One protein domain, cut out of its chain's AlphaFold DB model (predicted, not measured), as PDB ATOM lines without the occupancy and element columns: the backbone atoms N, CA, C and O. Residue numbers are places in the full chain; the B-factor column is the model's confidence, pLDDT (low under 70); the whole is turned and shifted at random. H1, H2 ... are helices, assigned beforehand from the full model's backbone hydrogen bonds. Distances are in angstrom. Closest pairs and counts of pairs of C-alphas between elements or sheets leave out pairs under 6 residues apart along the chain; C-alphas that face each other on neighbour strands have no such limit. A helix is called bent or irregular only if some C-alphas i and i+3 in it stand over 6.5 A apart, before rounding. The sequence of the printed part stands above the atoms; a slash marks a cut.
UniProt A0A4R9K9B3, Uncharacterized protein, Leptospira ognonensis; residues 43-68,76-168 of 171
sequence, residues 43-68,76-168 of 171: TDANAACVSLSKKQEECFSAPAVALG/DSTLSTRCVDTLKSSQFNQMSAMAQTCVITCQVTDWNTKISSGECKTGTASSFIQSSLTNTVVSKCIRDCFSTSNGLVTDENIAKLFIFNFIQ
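What this domain is: This is residues 43 to 68 and 76 to 168 of the 171 residues of an uncharacterized protein of Leptospira ognonensis (UniProt A0A4R9K9B3). Two long helices, H1 and H3, run side by side the same way and make the core, with H2 crossing the first part of H1 and H5 packed along residues 102 to 110 of H3, and H3 lies between H1 and H5. The short H6 packs on H5, the last stretch folds back from it to end in H7 at H1, and H4 slants close to H1 and H3 without clearly touching either. The printed part has 119 residues with seven named helices, H1 to H7 in chain order, and no named strand; its class is all helix. It is compact, with a radius of gyration of the C-alphas of 14.1 A, and its spans are 47 by 31 by 21 A, only just elongated.

How they stand to each other: H1, residues 45 to 66, is the longest helix and the hub, touching three others. It is irregular, with C-alphas 60 and 63 7.0 A apart, and has a kink of 35 degrees near residue 60. H3, residues 97 to 117, touches H1 at a shallow tilt of 18 degrees, the same way; their closest C-alphas, those of Ala 45 and Thr 101, are 4.2 A apart. H2, residues 76 to 88, touches residues 45 to 53 of H1 alone, at a steep tilt of 58 degrees, opposite ways, with C-alphas of Val 50 and Leu 79 closest at 5.6 A. H7, residues 165 to 168, only just touches H1, with 3 pairs of C-alphas within 8 A, the closest being Ser 53 and Phe 166 at 6.5 A. H5, residues 136 to 144, touches residues 102 to 110 of H3 alone, at a shallow tilt of 16 degrees, opposite ways; C-alphas of Val 103 and Ile 142 are closest at 5.0 A. H6, residues 155 to 159, touches H5, closest at the C-alphas of Ser 139 and Ile 158, 6.6 A. H4, residues 125 to 133, is close to but not clearly touching H3, with C-alphas of Asp 110 and Ser 132 closest at 7.0 A. H1 and H5 are apart. Every O i to N i+4 pair is within hydrogen-bond range in H2, H3, H4, H5 and H6, against 16 of 18 in H1; H7 is too short for such a pair.

Where its parts are: H1 begins at C-alpha 45 (5.185, 15.659, -47.624) and is 31.4 A long. H3 is 30.3 A long, ending at C-alpha 117 (17.786, 31.815, -31.826), and H2 is 18.2 A. H7 ends at C-alpha 168 (25.325, 19.349, -51.073).

The domain as a whole: The C-alphas farthest apart, of Gly 68 and Asn 150, are 49.2 A apart. Residues 69 to 75 are not printed, with 23.9 A between C-alphas 68 and 76. Of the links printed whole, none is long. The mean pLDDT of the printed part is 85.3; residues 147 to 153 and 165 to 168 are under 70.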
ATOM      1  N   THR A  43      -1.096  16.128 -45.105       70.00
ATOM      2  CA  THR A  43      -0.309  14.960 -45.550       70.00
ATOM      3  C   THR A  43       0.557  15.274 -46.770       70.00
ATOM      4  O   THR A  43       0.981  14.372 -47.494       70.00
ATOM      5  N   ASP A  44       0.827  16.556 -47.016       88.38
ATOM      6  CA  ASP A  44       1.646  16.989 -48.142       88.38
ATOM      7  C   ASP A  44       3.132  17.010 -47.759       88.38
ATOM      8  O   ASP A  44       3.707  18.035 -47.375       88.38
ATOM      9  N   ALA A  45       3.761  15.839 -47.881       89.06
ATOM     10  CA  ALA A  45       5.185  15.659 -47.624       89.06
ATOM     11  C   ALA A  45       6.055  16.530 -48.545       89.06
ATOM     12  O   ALA A  45       7.143  16.952 -48.148       89.06
ATOM     13  N   ASN A  46       5.579  16.832 -49.757       92.31
ATOM     14  CA  ASN A  46       6.300  17.680 -50.697       92.31
ATOM     15  C   ASN A  46       6.276  19.142 -50.244       92.31
ATOM     16  O   ASN A  46       7.328  19.774 -50.183       92.31
ATOM     17  N   ALA A  47       5.116  19.666 -49.844       91.94
ATOM     18  CA  ALA A  47       5.014  21.013 -49.288       91.94
ATOM     19  C   ALA A  47       5.838  21.169 -47.998       91.94
ATOM     20  O   ALA A  47       6.544  22.168 -47.832       91.94
ATOM     21  N   ALA A  48       5.807  20.168 -47.112       92.69
ATOM     22  CA  ALA A  48       6.645  20.151 -45.914       92.69
ATOM     23  C   ALA A  48       8.140  20.160 -46.271       92.69
ATOM     24  O   ALA A  48       8.917  20.895 -45.662       92.69
ATOM     25  N   CYS A  49       8.540  19.392 -47.289       93.31
ATOM     26  CA  CYS A  49       9.917  19.364 -47.766       93.31
ATOM     27  C   CYS A  49      10.340  20.720 -48.343       93.31
ATOM     28  O   CYS A  49      11.381  21.237 -47.955       93.31
ATOM     29  N   VAL A  50       9.511  21.348 -49.184       93.50
ATOM     30  CA  VAL A  50       9.790  22.687 -49.731       93.50
ATOM     31  C   VAL A  50       9.947  23.708 -48.602       93.50
ATOM     32  O   VAL A  50      10.842  24.552 -48.645       93.50
ATOM     33  N   SER A  51       9.110  23.620 -47.565       94.38
ATOM     34  CA  SER A  51       9.231  24.464 -46.373       94.38
ATOM     35  C   SER A  51      10.568  24.255 -45.657       94.38
ATOM     36  O   SER A  51      11.250  25.233 -45.343       94.38
ATOM     37  N   LEU A  52      10.979  22.999 -45.460       94.62
ATOM     38  CA  LEU A  52      12.277  22.655 -44.884       94.62
ATOM     39  C   LEU A  52      13.430  23.239 -45.709       94.62
ATOM     40  O   LEU A  52      14.313  23.879 -45.140       94.62
ATOM     41  N   SER A  53      13.401  23.079 -47.034       92.94
ATOM     42  CA  SER A  53      14.435  23.609 -47.928       92.94
ATOM     43  C   SER A  53      14.558  25.123 -47.819       92.94
ATOM     44  O   SER A  53      15.662  25.631 -47.661       92.94
ATOM     45  N   LYS A  54      13.435  25.853 -47.820       92.56
ATOM     46  CA  LYS A  54      13.445  27.315 -47.650       92.56
ATOM     47  C   LYS A  54      14.067  27.733 -46.322       92.56
ATOM     48  O   LYS A  54      14.806  28.709 -46.271       92.56
ATOM     49  N   LYS A  55      13.786  26.994 -45.246       92.94
ATOM     50  CA  LYS A  55      14.355  27.272 -43.921       92.94
ATOM     51  C   LYS A  55      15.846  26.987 -43.853       92.94
ATOM     52  O   LYS A  55      16.584  27.731 -43.211       92.94
ATOM     53  N   GLN A  56      16.296  25.956 -44.553       91.94
ATOM     54  CA  GLN A  56      17.716  25.721 -44.748       91.94
ATOM     55  C   GLN A  56      18.342  26.873 -45.533       91.94
ATOM     56  O   GLN A  56      19.256  27.498 -45.011       91.94
ATOM     57  N   GLU A  57      17.828  27.225 -46.714       90.31
ATOM     58  CA  GLU A  57      18.349  28.338 -47.527       90.31
ATOM     59  C   GLU A  57      18.424  29.657 -46.747       90.31
ATOM     60  O   GLU A  57      19.447  30.340 -46.785       90.31
ATOM     61  N   GLU A  58      17.383  29.987 -45.980       90.31
ATOM     62  CA  GLU A  58      17.363  31.136 -45.069       90.31
ATOM     63  C   GLU A  58      18.522  31.066 -44.063       90.31
ATOM     64  O   GLU A  58      19.257  32.037 -43.879       90.31
ATOM     65  N   CYS A  59      18.736  29.904 -43.447       90.38
ATOM     66  CA  CYS A  59      19.791  29.719 -42.461       90.38
ATOM     67  C   CYS A  59      21.202  29.773 -43.076       90.38
ATOM     68  O   CYS A  59      22.096  30.397 -42.511       90.38
ATOM     69  N   PHE A  60      21.400  29.173 -44.252       88.00
ATOM     70  CA  PHE A  60      22.686  29.148 -44.959       88.00
ATOM     71  C   PHE A  60      23.068  30.494 -45.571       88.00
ATOM     72  O   PHE A  60      24.251  30.826 -45.632       88.00
ATOM     73  N   SER A  61      22.084  31.273 -46.016       88.31
ATOM     74  CA  SER A  61      22.311  32.609 -46.573       88.31
ATOM     75  C   SER A  61      22.476  33.681 -45.494       88.31
ATOM     76  O   SER A  61      23.067  34.726 -45.774       88.31
ATOM     77  N   ALA A  62      22.029  33.435 -44.257       90.25
ATOM     78  CA  ALA A  62      22.047  34.419 -43.177       90.25
ATOM     79  C   ALA A  62      23.420  35.085 -42.927       90.25
ATOM     80  O   ALA A  62      23.433  36.309 -42.755       90.25
ATOM     81  N   PRO A  63      24.573  34.380 -42.953       87.81
ATOM     82  CA  PRO A  63      25.879  35.026 -42.802       87.81
ATOM     83  C   PRO A  63      26.209  35.984 -43.957       87.81
ATOM     84  O   PRO A  63      26.704  37.083 -43.723       87.81
ATOM     85  N   ALA A  64      25.901  35.603 -45.200       87.38
ATOM     86  CA  ALA A  64      26.138  36.443 -46.375       87.38
ATOM     87  C   ALA A  64      25.212  37.671 -46.382       87.38
ATOM     88  O   ALA A  64      25.668  38.798 -46.586       87.38
ATOM     89  N   VAL A  65      23.931  37.472 -46.064       88.75
ATOM     90  CA  VAL A  65      22.944  38.552 -45.930       88.75
ATOM     91  C   VAL A  65      23.342  39.532 -44.822       88.75
ATOM     92  O   VAL A  65      23.201  40.741 -44.997       88.75
ATOM     93  N   ALA A  66      23.910  39.051 -43.709       87.44
ATOM     94  CA  ALA A  66      24.424  39.909 -42.637       87.44
ATOM     95  C   ALA A  66      25.602  40.801 -43.077       87.44
ATOM     96  O   ALA A  66      25.807  41.868 -42.499       87.44
ATOM     97  N   LEU A  67      26.340  40.400 -44.117       89.50
ATOM     98  CA  LEU A  67      27.393  41.196 -44.759       89.50
ATOM     99  C   LEU A  67      26.857  42.113 -45.877       89.50
ATOM    100  O   LEU A  67      27.641  42.772 -46.556       89.50
ATOM    101  N   GLY A  68      25.537  42.162 -46.084       90.19
ATOM    102  CA  GLY A  68      24.896  42.949 -47.140       90.19
ATOM    103  C   GLY A  68      24.945  42.299 -48.527       90.19
ATOM    104  O   GLY A  68      24.655  42.966 -49.518       90.19
ATOM    105  N   ASP A  76      10.158  27.881 -55.882       88.31
ATOM    106  CA  ASP A  76       9.307  26.822 -55.316       88.31
ATOM    107  C   ASP A  76       9.169  25.609 -56.239       88.31
ATOM    108  O   ASP A  76       9.095  24.480 -55.760       88.31
ATOM    109  N   SER A  77       9.164  25.813 -57.561       91.06
ATOM    110  CA  SER A  77       9.095  24.716 -58.530       91.06
ATOM    111  C   SER A  77      10.372  23.877 -58.522       91.06
ATOM    112  O   SER A  77      10.288  22.652 -58.467       91.06
ATOM    113  N   THR A  78      11.546  24.516 -58.498       90.56
ATOM    114  CA  THR A  78      12.839  23.825 -58.377       90.56
ATOM    115  C   THR A  78      12.937  23.061 -57.056       90.56
ATOM    116  O   THR A  78      13.343  21.897 -57.050       90.56
ATOM    117  N   LEU A  79      12.529  23.682 -55.943       90.44
ATOM    118  CA  LEU A  79      12.495  23.024 -54.634       90.44
ATOM    119  C   LEU A  79      11.538  21.830 -54.631       90.44
ATOM    120  O   LEU A  79      11.907  20.757 -54.165       90.44
ATOM    121  N   SER A  80      10.351  21.986 -55.216       92.31
ATOM    122  CA  SER A  80       9.357  20.919 -55.347       92.31
ATOM    123  C   SER A  80       9.905  19.724 -56.133       92.31
ATOM    124  O   SER A  80       9.797  18.588 -55.679       92.31
ATOM    125  N   THR A  81      10.584  19.949 -57.264       90.94
ATOM    126  CA  THR A  81      11.221  18.860 -58.026       90.94
ATOM    127  C   THR A  81      12.263  18.110 -57.191       90.94
ATOM    128  O   THR A  81      12.202  16.884 -57.101       90.94
ATOM    129  N   ARG A  82      13.163  18.829 -56.508       89.44
ATOM    130  CA  ARG A  82      14.175  18.220 -55.623       89.44
ATOM    131  C   ARG A  82      13.545  17.457 -54.452       89.44
ATOM    132  O   ARG A  82      14.045  16.408 -54.036       89.44
ATOM    133  N   CYS A  83      12.443  17.971 -53.917       91.69
ATOM    134  CA  CYS A  83      11.687  17.328 -52.853       91.69
ATOM    135  C   CYS A  83      11.039  16.026 -53.313       91.69
ATOM    136  O   CYS A  83      11.178  15.015 -52.628       91.69
ATOM    137  N   VAL A  84      10.428  15.995 -54.498       91.44
ATOM    138  CA  VAL A  84       9.902  14.758 -55.092       91.44
ATOM    139  C   VAL A  84      10.995  13.694 -55.227       91.44
ATOM    140  O   VAL A  84      10.754  12.533 -54.891       91.44
ATOM    141  N   ASP A  85      12.197  14.067 -55.667       89.56
ATOM    142  CA  ASP A  85      13.319  13.126 -55.783       89.56
ATOM    143  C   ASP A  85      13.787  12.617 -54.413       89.56
ATOM    144  O   ASP A  85      14.017  11.419 -54.231       89.56
ATOM    145  N   THR A  86      13.837  13.500 -53.412       88.69
ATOM    146  CA  THR A  86      14.159  13.130 -52.024       88.69
ATOM    147  C   THR A  86      13.126  12.160 -51.450       88.69
ATOM    148  O   THR A  86      13.494  11.153 -50.848       88.69
ATOM    149  N   LEU A  87      11.834  12.397 -51.681       88.56
ATOM    150  CA  LEU A  87      10.749  11.537 -51.197       88.56
ATOM    151  C   LEU A  87      10.715  10.164 -51.892       88.56
ATOM    152  O   LEU A  87      10.206   9.199 -51.323       88.56
ATOM    153  N   LYS A  88      11.286  10.053 -53.097       88.06
ATOM    154  CA  LYS A  88      11.457   8.783 -53.828       88.06
ATOM    155  C   LYS A  88      12.695   7.987 -53.409       88.06
ATOM    156  O   LYS A  88      12.819   6.824 -53.805       88.06
ATOM    157  N   SER A  89      13.601   8.583 -52.634       84.94
ATOM    158  CA  SER A  89      14.799   7.905 -52.126       84.94
ATOM    159  C   SER A  89      14.443   6.689 -51.264       84.94
ATOM    160  O   SER A  89      13.347   6.602 -50.707       84.94
ATOM    161  N   SER A  90      15.373   5.739 -51.134       79.31
ATOM    162  CA  SER A  90      15.151   4.492 -50.386       79.31
ATOM    163  C   SER A  90      14.825   4.712 -48.908       79.31
ATOM    164  O   SER A  90      14.230   3.840 -48.280       79.31
ATOM    165  N   GLN A  91      15.196   5.868 -48.357       81.69
ATOM    166  CA  GLN A  91      14.918   6.251 -46.980       81.69
ATOM    167  C   GLN A  91      13.447   6.631 -46.779       81.69
ATOM    168  O   GLN A  91      12.859   6.255 -45.770       81.69
ATOM    169  N   PHE A  92      12.840   7.347 -47.732       83.38
ATOM    170  CA  PHE A  92      11.483   7.889 -47.595       83.38
ATOM    171  C   PHE A  92      10.425   7.082 -48.348       83.38
ATOM    172  O   PHE A  92       9.271   7.060 -47.924       83.38
ATOM    173  N   ASN A  93      10.784   6.380 -49.424       81.56
ATOM    174  CA  ASN A  93       9.812   5.711 -50.293       81.56
ATOM    175  C   ASN A  93       9.074   4.529 -49.637       81.56
ATOM    176  O   ASN A  93       8.032   4.113 -50.138       81.56
ATOM    177  N   GLN A  94       9.582   4.015 -48.515       81.12
ATOM    178  CA  GLN A  94       8.932   2.967 -47.721       81.12
ATOM    179  C   GLN A  94       7.966   3.530 -46.668       81.12
ATOM    180  O   GLN A  94       7.259   2.773 -46.006       81.12
ATOM    181  N   MET A  95       7.938   4.852 -46.483       83.19
ATOM    182  CA  MET A  95       7.079   5.524 -45.513       83.19
ATOM    183  C   MET A  95       5.731   5.897 -46.124       83.19
ATOM    184  O   MET A  95       5.631   6.237 -47.302       83.19
ATOM    185  N   SER A  96       4.688   5.924 -45.293       84.62
ATOM    186  CA  SER A  96       3.434   6.574 -45.676       84.62
ATOM    187  C   SER A  96       3.647   8.082 -45.846       84.62
ATOM    188  O   SER A  96       4.500   8.672 -45.180       84.62
ATOM    189  N   ALA A  97       2.829   8.737 -46.674       83.25
ATOM    190  CA  ALA A  97       2.885  10.193 -46.847       83.25
ATOM    191  C   ALA A  97       2.758  10.953 -45.510       83.25
ATOM    192  O   ALA A  97       3.406  11.978 -45.305       83.25
ATOM    193  N   MET A  98       1.986  10.414 -44.559       83.44
ATOM    194  CA  MET A  98       1.873  10.983 -43.215       83.44
ATOM    195  C   MET A  98       3.182  10.866 -42.423       83.44
ATOM    196  O   MET A  98       3.612  11.844 -41.814       83.44
ATOM    197  N   ALA A  99       3.838   9.702 -42.454       85.62
ATOM    198  CA  ALA A  99       5.122   9.511 -41.784       85.62
ATOM    199  C   ALA A  99       6.210  10.402 -42.405       85.62
ATOM    200  O   ALA A  99       6.932  11.072 -41.669       85.62
ATOM    201  N   GLN A 100       6.260  10.500 -43.739       88.38
ATOM    202  CA  GLN A 100       7.151  11.436 -44.438       88.38
ATOM    203  C   GLN A 100       6.910  12.876 -43.965       88.38
ATOM    204  O   GLN A 100       7.842  13.554 -43.536       88.38
ATOM    205  N   THR A 101       5.651  13.325 -43.976       90.38
ATOM    206  CA  THR A 101       5.286  14.687 -43.560       90.38
ATOM    207  C   THR A 101       5.674  14.962 -42.107       90.38
ATOM    208  O   THR A 101       6.235  16.017 -41.812       90.38
ATOM    209  N   CYS A 102       5.440  14.009 -41.203       89.62
ATOM    210  CA  CYS A 102       5.804  14.130 -39.794       89.62
ATOM    211  C   CYS A 102       7.320  14.286 -39.609       89.62
ATOM    212  O   CYS A 102       7.769  15.260 -39.001       89.62
ATOM    213  N   VAL A 103       8.115  13.385 -40.200       91.44
ATOM    214  CA  VAL A 103       9.587  13.401 -40.112       91.44
ATOM    215  C   VAL A 103      10.155  14.726 -40.615       91.44
ATOM    216  O   VAL A 103      11.060  15.300 -40.006       91.44
ATOM    217  N   ILE A 104       9.613  15.229 -41.719       93.38
ATOM    218  CA  ILE A 104      10.049  16.491 -42.315       93.38
ATOM    219  C   ILE A 104       9.633  17.677 -41.437       93.38
ATOM    220  O   ILE A 104      10.428  18.587 -41.213       93.38
ATOM    221  N   THR A 105       8.432  17.651 -40.859       93.38
ATOM    222  CA  THR A 105       7.936  18.714 -39.966       93.38
ATOM    223  C   THR A 105       8.758  18.824 -38.676       93.38
ATOM    224  O   THR A 105       9.024  19.934 -38.202       93.38
ATOM    225  N   CYS A 106       9.240  17.700 -38.133       93.56
ATOM    226  CA  CYS A 106      10.194  17.706 -37.020       93.56
ATOM    227  C   CYS A 106      11.454  18.512 -37.364       93.56
ATOM    228  O   CYS A 106      11.934  19.310 -36.558       93.56
ATOM    229  N   GLN A 107      11.960  18.352 -38.587       95.12
ATOM    230  CA  GLN A 107      13.130  19.086 -39.063       95.12
ATOM    231  C   GLN A 107      12.801  20.558 -39.334       95.12
ATOM    232  O   GLN A 107      13.577  21.425 -38.951       95.12
ATOM    233  N   VAL A 108      11.636  20.883 -39.908       94.94
ATOM    234  CA  VAL A 108      11.192  22.285 -40.076       94.94
ATOM    235  C   VAL A 108      11.211  23.028 -38.736       94.94
ATOM    236  O   VAL A 108      11.651  24.175 -38.658       94.94
ATOM    237  N   THR A 109      10.778  22.361 -37.665       94.06
ATOM    238  CA  THR A 109      10.794  22.916 -36.305       94.06
ATOM    239  C   THR A 109      12.218  23.179 -35.804       94.06
ATOM    240  O   THR A 109      12.473  24.238 -35.223       94.06
ATOM    241  N   ASP A 110      13.163  22.271 -36.073       95.12
ATOM    242  CA  ASP A 110      14.588  22.473 -35.765       95.12
ATOM    243  C   ASP A 110      15.128  23.737 -36.437       95.12
ATOM    244  O   ASP A 110      15.642  24.635 -35.773       95.12
ATOM    245  N   TRP A 111      14.948  23.853 -37.754       95.00
ATOM    246  CA  TRP A 111      15.482  24.978 -38.519       95.00
ATOM    247  C   TRP A 111      14.830  26.307 -38.136       95.00
ATOM    248  O   TRP A 111      15.528  27.309 -37.998       95.00
ATOM    249  N   ASN A 112      13.525  26.323 -37.850       95.06
ATOM    250  CA  ASN A 112      12.872  27.500 -37.267       95.06
ATOM    251  C   ASN A 112      13.495  27.903 -35.919       95.06
ATOM    252  O   ASN A 112      13.646  29.095 -35.634       95.06
ATOM    253  N   THR A 113      13.889  26.934 -35.094       94.69
ATOM    254  CA  THR A 113      14.557  27.202 -33.812       94.69
ATOM    255  C   THR A 113      15.949  27.802 -34.026       94.69
ATOM    256  O   THR A 113      16.303  28.791 -33.382       94.69
ATOM    257  N   LYS A 114      16.723  27.281 -34.984       93.69
ATOM    258  CA  LYS A 114      18.045  27.828 -35.359       93.69
ATOM    259  C   LYS A 114      17.953  29.259 -35.893       93.69
ATOM    260  O   LYS A 114      18.756  30.116 -35.529       93.69
ATOM    261  N   ILE A 115      16.941  29.539 -36.714       93.19
ATOM    262  CA  ILE A 115      16.679  30.881 -37.249       93.19
ATOM    263  C   ILE A 115      16.318  31.847 -36.116       93.19
ATOM    264  O   ILE A 115      16.938  32.900 -35.978       93.19
ATOM    265  N   SER A 116      15.338  31.482 -35.286       94.31
ATOM    266  CA  SER A 116      14.817  32.356 -34.224       94.31
ATOM    267  C   SER A 116      15.819  32.616 -33.097       94.31
ATOM    268  O   SER A 116      15.842  33.715 -32.547       94.31
ATOM    269  N   SER A 117      16.685  31.648 -32.787       93.19
ATOM    270  CA  SER A 117      17.786  31.815 -31.826       93.19
ATOM    271  C   SER A 117      18.980  32.595 -32.383       93.19
ATOM    272  O   SER A 117      19.848  33.018 -31.621       93.19
ATOM    273  N   GLY A 118      19.038  32.808 -33.701       90.50
ATOM    274  CA  GLY A 118      20.145  33.488 -34.369       90.50
ATOM    275  C   GLY A 118      21.367  32.608 -34.653       90.50
ATOM    276  O   GLY A 118      22.340  33.134 -35.192       90.50
ATOM    277  N   GLU A 119      21.315  31.298 -34.377       90.75
ATOM    278  CA  GLU A 119      22.389  30.326 -34.673       90.75
ATOM    279  C   GLU A 119      22.840  30.414 -36.144       90.75
ATOM    280  O   GLU A 119      24.033  30.369 -36.450       90.75
ATOM    281  N   CYS A 120      21.887  30.650 -37.051       90.31
ATOM    282  CA  CYS A 120      22.119  30.784 -38.489       90.31
ATOM    283  C   CYS A 120      23.090  31.906 -38.884       90.31
ATOM    284  O   CYS A 120      23.728  31.829 -39.927       90.31
ATOM    285  N   LYS A 121      23.231  32.957 -38.069       88.06
ATOM    286  CA  LYS A 121      24.094  34.105 -38.401       88.06
ATOM    287  C   LYS A 121      25.575  33.833 -38.149       88.06
ATOM    288  O   LYS A 121      26.418  34.567 -38.654       88.06
ATOM    289  N   THR A 122      25.884  32.824 -37.342       84.25
ATOM    290  CA  THR A 122      27.245  32.548 -36.858       84.25
ATOM    291  C   THR A 122      27.724  31.137 -37.173       84.25
ATOM    292  O   THR A 122      28.921  30.873 -37.088       84.25
ATOM    293  N   GLY A 123      26.811  30.219 -37.488       79.31
ATOM    294  CA  GLY A 123      27.147  28.834 -37.783       79.31
ATOM    295  C   GLY A 123      27.679  28.616 -39.200       79.31
ATOM    296  O   GLY A 123      27.469  29.402 -40.121       79.31
ATOM    297  N   THR A 124      28.381  27.502 -39.362       83.00
ATOM    298  CA  THR A 124      28.815  26.948 -40.647       83.00
ATOM    299  C   THR A 124      27.936  25.769 -41.043       83.00
ATOM    300  O   THR A 124      27.259  25.170 -40.202       83.00
ATOM    301  N   ALA A 125      28.021  25.348 -42.305       81.50
ATOM    302  CA  ALA A 125      27.264  24.199 -42.774       81.50
ATOM    303  C   ALA A 125      27.510  22.918 -41.978       81.50
ATOM    304  O   ALA A 125      26.562  22.249 -41.569       81.50
ATOM    305  N   SER A 126      28.774  22.622 -41.680       83.44
ATOM    306  CA  SER A 126      29.135  21.481 -40.842       83.44
ATOM    307  C   SER A 126      28.559  21.607 -39.430       83.44
ATOM    308  O   SER A 126      28.105  20.610 -38.874       83.44
ATOM    309  N   SER A 127      28.529  22.820 -38.862       86.50
ATOM    310  CA  SER A 127      27.958  23.039 -37.529       86.50
ATOM    311  C   SER A 127      26.443  22.834 -37.498       86.50
ATOM    312  O   SER A 127      25.957  22.224 -36.554       86.50
ATOM    313  N   PHE A 128      25.715  23.242 -38.543       86.88
ATOM    314  CA  PHE A 128      24.267  23.037 -38.614       86.88
ATOM    315  C   PHE A 128      23.906  21.566 -38.809       86.88
ATOM    316  O   PHE A 128      23.005  21.062 -38.147       86.88
ATOM    317  N   ILE A 129      24.643  20.851 -39.670       86.44
ATOM    318  CA  ILE A 129      24.462  19.403 -39.850       86.44
ATOM    319  C   ILE A 129      24.686  18.688 -38.514       86.44
ATOM    320  O   ILE A 129      23.848  17.897 -38.081       86.44
ATOM    321  N   GLN A 130      25.786  19.007 -37.826       88.75
ATOM    322  CA  GLN A 130      26.095  18.404 -36.535       88.75
ATOM    323  C   GLN A 130      25.058  18.775 -35.465       88.75
ATOM    324  O   GLN A 130      24.657  17.907 -34.684       88.75
ATOM    325  N   SER A 131      24.602  20.031 -35.423       90.31
ATOM    326  CA  SER A 131      23.622  20.481 -34.433       90.31
ATOM    327  C   SER A 131      22.256  19.839 -34.661       90.31
ATOM    328  O   SER A 131      21.624  19.443 -33.690       90.31
ATOM    329  N   SER A 132      21.825  19.630 -35.909       90.00
ATOM    330  CA  SER A 132      20.619  18.853 -36.226       90.00
ATOM    331  C   SER A 132      20.763  17.372 -35.853       90.00
ATOM    332  O   SER A 132      19.894  16.834 -35.171       90.00
ATOM    333  N   LEU A 133      21.869  16.716 -36.228       88.56
ATOM    334  CA  LEU A 133      22.093  15.286 -35.946       88.56
ATOM    335  C   LEU A 133      22.196  14.969 -34.447       88.56
ATOM    336  O   LEU A 133      21.853  13.866 -34.026       88.56
ATOM    337  N   THR A 134      22.667  15.922 -33.642       90.81
ATOM    338  CA  THR A 134      22.782  15.779 -32.179       90.81
ATOM    339  C   THR A 134      21.593  16.361 -31.413       90.81
ATOM    340  O   THR A 134      21.544  16.257 -30.184       90.81
ATOM    341  N   ASN A 135      20.603  16.937 -32.107       91.94
ATOM    342  CA  ASN A 135      19.413  17.491 -31.474       91.94
ATOM    343  C   ASN A 135      18.471  16.371 -31.006       91.94
ATOM    344  O   ASN A 135      17.615  15.885 -31.747       91.94
ATOM    345  N   THR A 136      18.585  16.011 -29.727       89.75
ATOM    346  CA  THR A 136      17.779  14.952 -29.096       89.75
ATOM    347  C   THR A 136      16.269  15.191 -29.172       89.75
ATOM    348  O   THR A 136      15.511  14.223 -29.239       89.75
ATOM    349  N   VAL A 137      15.816  16.450 -29.208       91.12
ATOM    350  CA  VAL A 137      14.392  16.799 -29.339       91.12
ATOM    351  C   VAL A 137      13.884  16.438 -30.731       91.12
ATOM    352  O   VAL A 137      12.819  15.837 -30.868       91.12
ATOM    353  N   VAL A 138      14.669  16.736 -31.765       91.25
ATOM    354  CA  VAL A 138      14.319  16.440 -33.161       91.25
ATOM    355  C   VAL A 138      14.395  14.945 -33.423       91.25
ATOM    356  O   VAL A 138      13.454  14.382 -33.976       91.25
ATOM    357  N   SER A 139      15.452  14.273 -32.958       89.81
ATOM    358  CA  SER A 139      15.565  12.813 -33.055       89.81
ATOM    359  C   SER A 139      14.405  12.109 -32.346       89.81
ATOM    360  O   SER A 139      13.871  11.130 -32.863       89.81
ATOM    361  N   LYS A 140      13.970  12.621 -31.186       88.38
ATOM    362  CA  LYS A 140      12.783  12.117 -30.486       88.38
ATOM    363  C   LYS A 140      11.507  12.344 -31.302       88.38
ATOM    364  O   LYS A 140      10.763  11.391 -31.485       88.38
ATOM    365  N   CYS A 141      11.298  13.546 -31.837       89.62
ATOM    366  CA  CYS A 141      10.155  13.855 -32.701       89.62
ATOM    367  C   CYS A 141      10.085  12.906 -33.909       89.62
ATOM    368  O   CYS A 141       9.045  12.308 -34.168       89.62
ATOM    369  N   ILE A 142      11.214  12.692 -34.597       89.38
ATOM    370  CA  ILE A 142      11.309  11.761 -35.729       89.38
ATOM    371  C   ILE A 142      10.963  10.338 -35.284       89.38
ATOM    372  O   ILE A 142      10.224   9.652 -35.981       89.38
ATOM    373  N   ARG A 143      11.450   9.889 -34.122       86.94
ATOM    374  CA  ARG A 143      11.109   8.567 -33.579       86.94
ATOM    375  C   ARG A 143       9.606   8.429 -33.319       86.94
ATOM    376  O   ARG A 143       9.023   7.401 -33.655       86.94
ATOM    377  N   ASP A 144       8.984   9.471 -32.777       85.50
ATOM    378  CA  ASP A 144       7.559   9.494 -32.443       85.50
ATOM    379  C   ASP A 144       6.665   9.500 -33.707       85.50
ATOM    380  O   ASP A 144       5.542   8.998 -33.665       85.50
ATOM    381  N   CYS A 145       7.176   9.944 -34.865       85.19
ATOM    382  CA  CYS A 145       6.491   9.807 -36.163       85.19
ATOM    383  C   CYS A 145       6.249   8.352 -36.584       85.19
ATOM    384  O   CYS A 145       5.389   8.081 -37.423       85.19
ATOM    385  N   PHE A 146       6.983   7.411 -35.993       77.75
ATOM    386  CA  PHE A 146       6.811   5.980 -36.200       77.75
ATOM    387  C   PHE A 146       6.050   5.341 -35.037       77.75
ATOM    388  O   PHE A 146       6.379   4.216 -34.684       77.75
ATOM    389  N   SER A 147       5.089   6.039 -34.416       59.69
ATOM    390  CA  SER A 147       4.380   5.704 -33.158       59.69
ATOM    391  C   SER A 147       3.903   4.250 -32.956       59.69
ATOM    392  O   SER A 147       3.591   3.864 -31.833       59.69
ATOM    393  N   THR A 148       3.893   3.406 -33.989       51.59
ATOM    394  CA  THR A 148       3.588   1.964 -33.949       51.59
ATOM    395  C   THR A 148       4.815   1.040 -33.943       51.59
ATOM    396  O   THR A 148       4.679  -0.180 -33.902       51.59
ATOM    397  N   SER A 149       6.029   1.586 -33.983       51.66
ATOM    398  CA  SER A 149       7.259   0.824 -34.216       51.66
ATOM    399  C   SER A 149       7.934   0.292 -32.953       51.66
ATOM    400  O   SER A 149       9.013  -0.256 -33.081       51.66
ATOM    401  N   ASN A 150       7.367   0.408 -31.743       49.62
ATOM    402  CA  ASN A 150       7.946  -0.160 -30.502       49.62
ATOM    403  C   ASN A 150       9.467   0.087 -30.319       49.62
ATOM    404  O   ASN A 150      10.195  -0.782 -29.848       49.62
ATOM    405  N   GLY A 151       9.975   1.259 -30.722       52.50
ATOM    406  CA  GLY A 151      11.408   1.567 -30.622       52.50
ATOM    407  C   GLY A 151      12.309   0.801 -31.604       52.50
ATOM    408  O   GLY A 151      13.521   0.779 -31.417       52.50
ATOM    409  N   LEU A 152      11.748   0.201 -32.659       54.53
ATOM    410  CA  LEU A 152      12.476  -0.540 -33.700       54.53
ATOM    411  C   LEU A 152      13.283   0.365 -34.651       54.53
ATOM    412  O   LEU A 152      14.059  -0.137 -35.464       54.53
ATOM    413  N   VAL A 153      13.122   1.691 -34.572       69.81
ATOM    414  CA  VAL A 153      13.915   2.647 -35.357       69.81
ATOM    415  C   VAL A 153      15.156   3.049 -34.560       69.81
ATOM    416  O   VAL A 153      15.070   3.798 -33.585       69.81
ATOM    417  N   THR A 154      16.312   2.534 -34.981       75.50
ATOM    418  CA  THR A 154      17.618   2.834 -34.379       75.50
ATOM    419  C   THR A 154      18.038   4.283 -34.633       75.50
ATOM    420  O   THR A 154      17.608   4.902 -35.606       75.50
ATOM    421  N   ASP A 155      18.938   4.821 -33.809       75.31
ATOM    422  CA  ASP A 155      19.484   6.174 -34.012       75.31
ATOM    423  C   ASP A 155      20.224   6.310 -35.348       75.31
ATOM    424  O   ASP A 155      20.155   7.353 -35.996       75.31
ATOM    425  N   GLU A 156      20.860   5.234 -35.818       78.56
ATOM    426  CA  GLU A 156      21.475   5.185 -37.146       78.56
ATOM    427  C   GLU A 156      20.425   5.307 -38.264       78.56
ATOM    428  O   GLU A 156      20.659   5.971 -39.276       78.56
ATOM    429  N   ASN A 157      19.248   4.703 -38.080       80.38
ATOM    430  CA  ASN A 157      18.142   4.845 -39.019       80.38
ATOM    431  C   ASN A 157      17.576   6.266 -38.978       80.38
ATOM    432  O   ASN A 157      17.332   6.829 -40.036       80.38
ATOM    433  N   ILE A 158      17.436   6.869 -37.790       84.88
ATOM    434  CA  ILE A 158      16.988   8.263 -37.628       84.88
ATOM    435  C   ILE A 158      17.961   9.231 -38.312       84.88
ATOM    436  O   ILE A 158      17.519  10.129 -39.025       84.88
ATOM    437  N   ALA A 159      19.274   9.039 -38.156       85.44
ATOM    438  CA  ALA A 159      20.286   9.890 -38.781       85.44
ATOM    439  C   ALA A 159      20.151   9.934 -40.315       85.44
ATOM    440  O   ALA A 159      20.330  10.989 -40.922       85.44
ATOM    441  N   LYS A 160      19.757   8.815 -40.942       86.62
ATOM    442  CA  LYS A 160      19.519   8.711 -42.396       86.62
ATOM    443  C   LYS A 160      18.263   9.457 -42.869       86.62
ATOM    444  O   LYS A 160      18.086   9.612 -44.074       86.62
ATOM    445  N   LEU A 161      17.399   9.900 -41.955       88.56
ATOM    446  CA  LEU A 161      16.165  10.633 -42.262       88.56
ATOM    447  C   LEU A 161      16.334  12.152 -42.229       88.56
ATOM    448  O   LEU A 161      15.412  12.877 -42.610       88.56
ATOM    449  N   PHE A 162      17.485  12.647 -41.780       89.88
ATOM    450  CA  PHE A 162      17.773  14.067 -41.878       89.88
ATOM    451  C   PHE A 162      18.049  14.451 -43.329       89.88
ATOM    452  O   PHE A 162      18.873  13.843 -44.013       89.88
ATOM    453  N   ILE A 163      17.358  15.485 -43.798       87.88
ATOM    454  CA  ILE A 163      17.492  15.985 -45.158       87.88
ATOM    455  C   ILE A 163      18.448  17.170 -45.130       87.88
ATOM    456  O   ILE A 163      18.097  18.251 -44.668       87.88
ATOM    457  N   PHE A 164      19.654  16.964 -45.652       81.81
ATOM    458  CA  PHE A 164      20.680  18.003 -45.814       81.81
ATOM    459  C   PHE A 164      21.061  18.236 -47.283       81.81
ATOM    460  O   PHE A 164      21.880  19.099 -47.583       81.81
ATOM    461  N   ASN A 165      20.486  17.469 -48.218       62.91
ATOM    462  CA  ASN A 165      20.914  17.426 -49.623       62.91
ATOM    463  C   ASN A 165      20.778  18.764 -50.366       62.91
ATOM    464  O   ASN A 165      21.446  18.957 -51.378       62.91
ATOM    465  N   PHE A 166      19.997  19.710 -49.843       58.59
ATOM    466  CA  PHE A 166      19.919  21.078 -50.368       58.59
ATOM    467  C   PHE A 166      21.216  21.880 -50.167       58.59
ATOM    468  O   PHE A 166      21.418  22.888 -50.829       58.59
ATOM    469  N   ILE A 167      22.109  21.404 -49.293       51.12
ATOM    470  CA  ILE A 167      23.422  21.988 -48.987       51.12
ATOM    471  C   ILE A 167      24.520  21.368 -49.867       51.12
ATOM    472  O   ILE A 167      25.548  21.991 -50.106       51.12
ATOM    473  N   GLN A 168      24.322  20.122 -50.327       36.69
ATOM    474  CA  GLN A 168      25.325  19.349 -51.073       36.69
ATOM    475  C   GLN A 168      25.099  19.329 -52.587       36.69
ATOM    476  O   GLN A 168      26.063  19.158 -53.327       36.69
TER     477      GLN A 168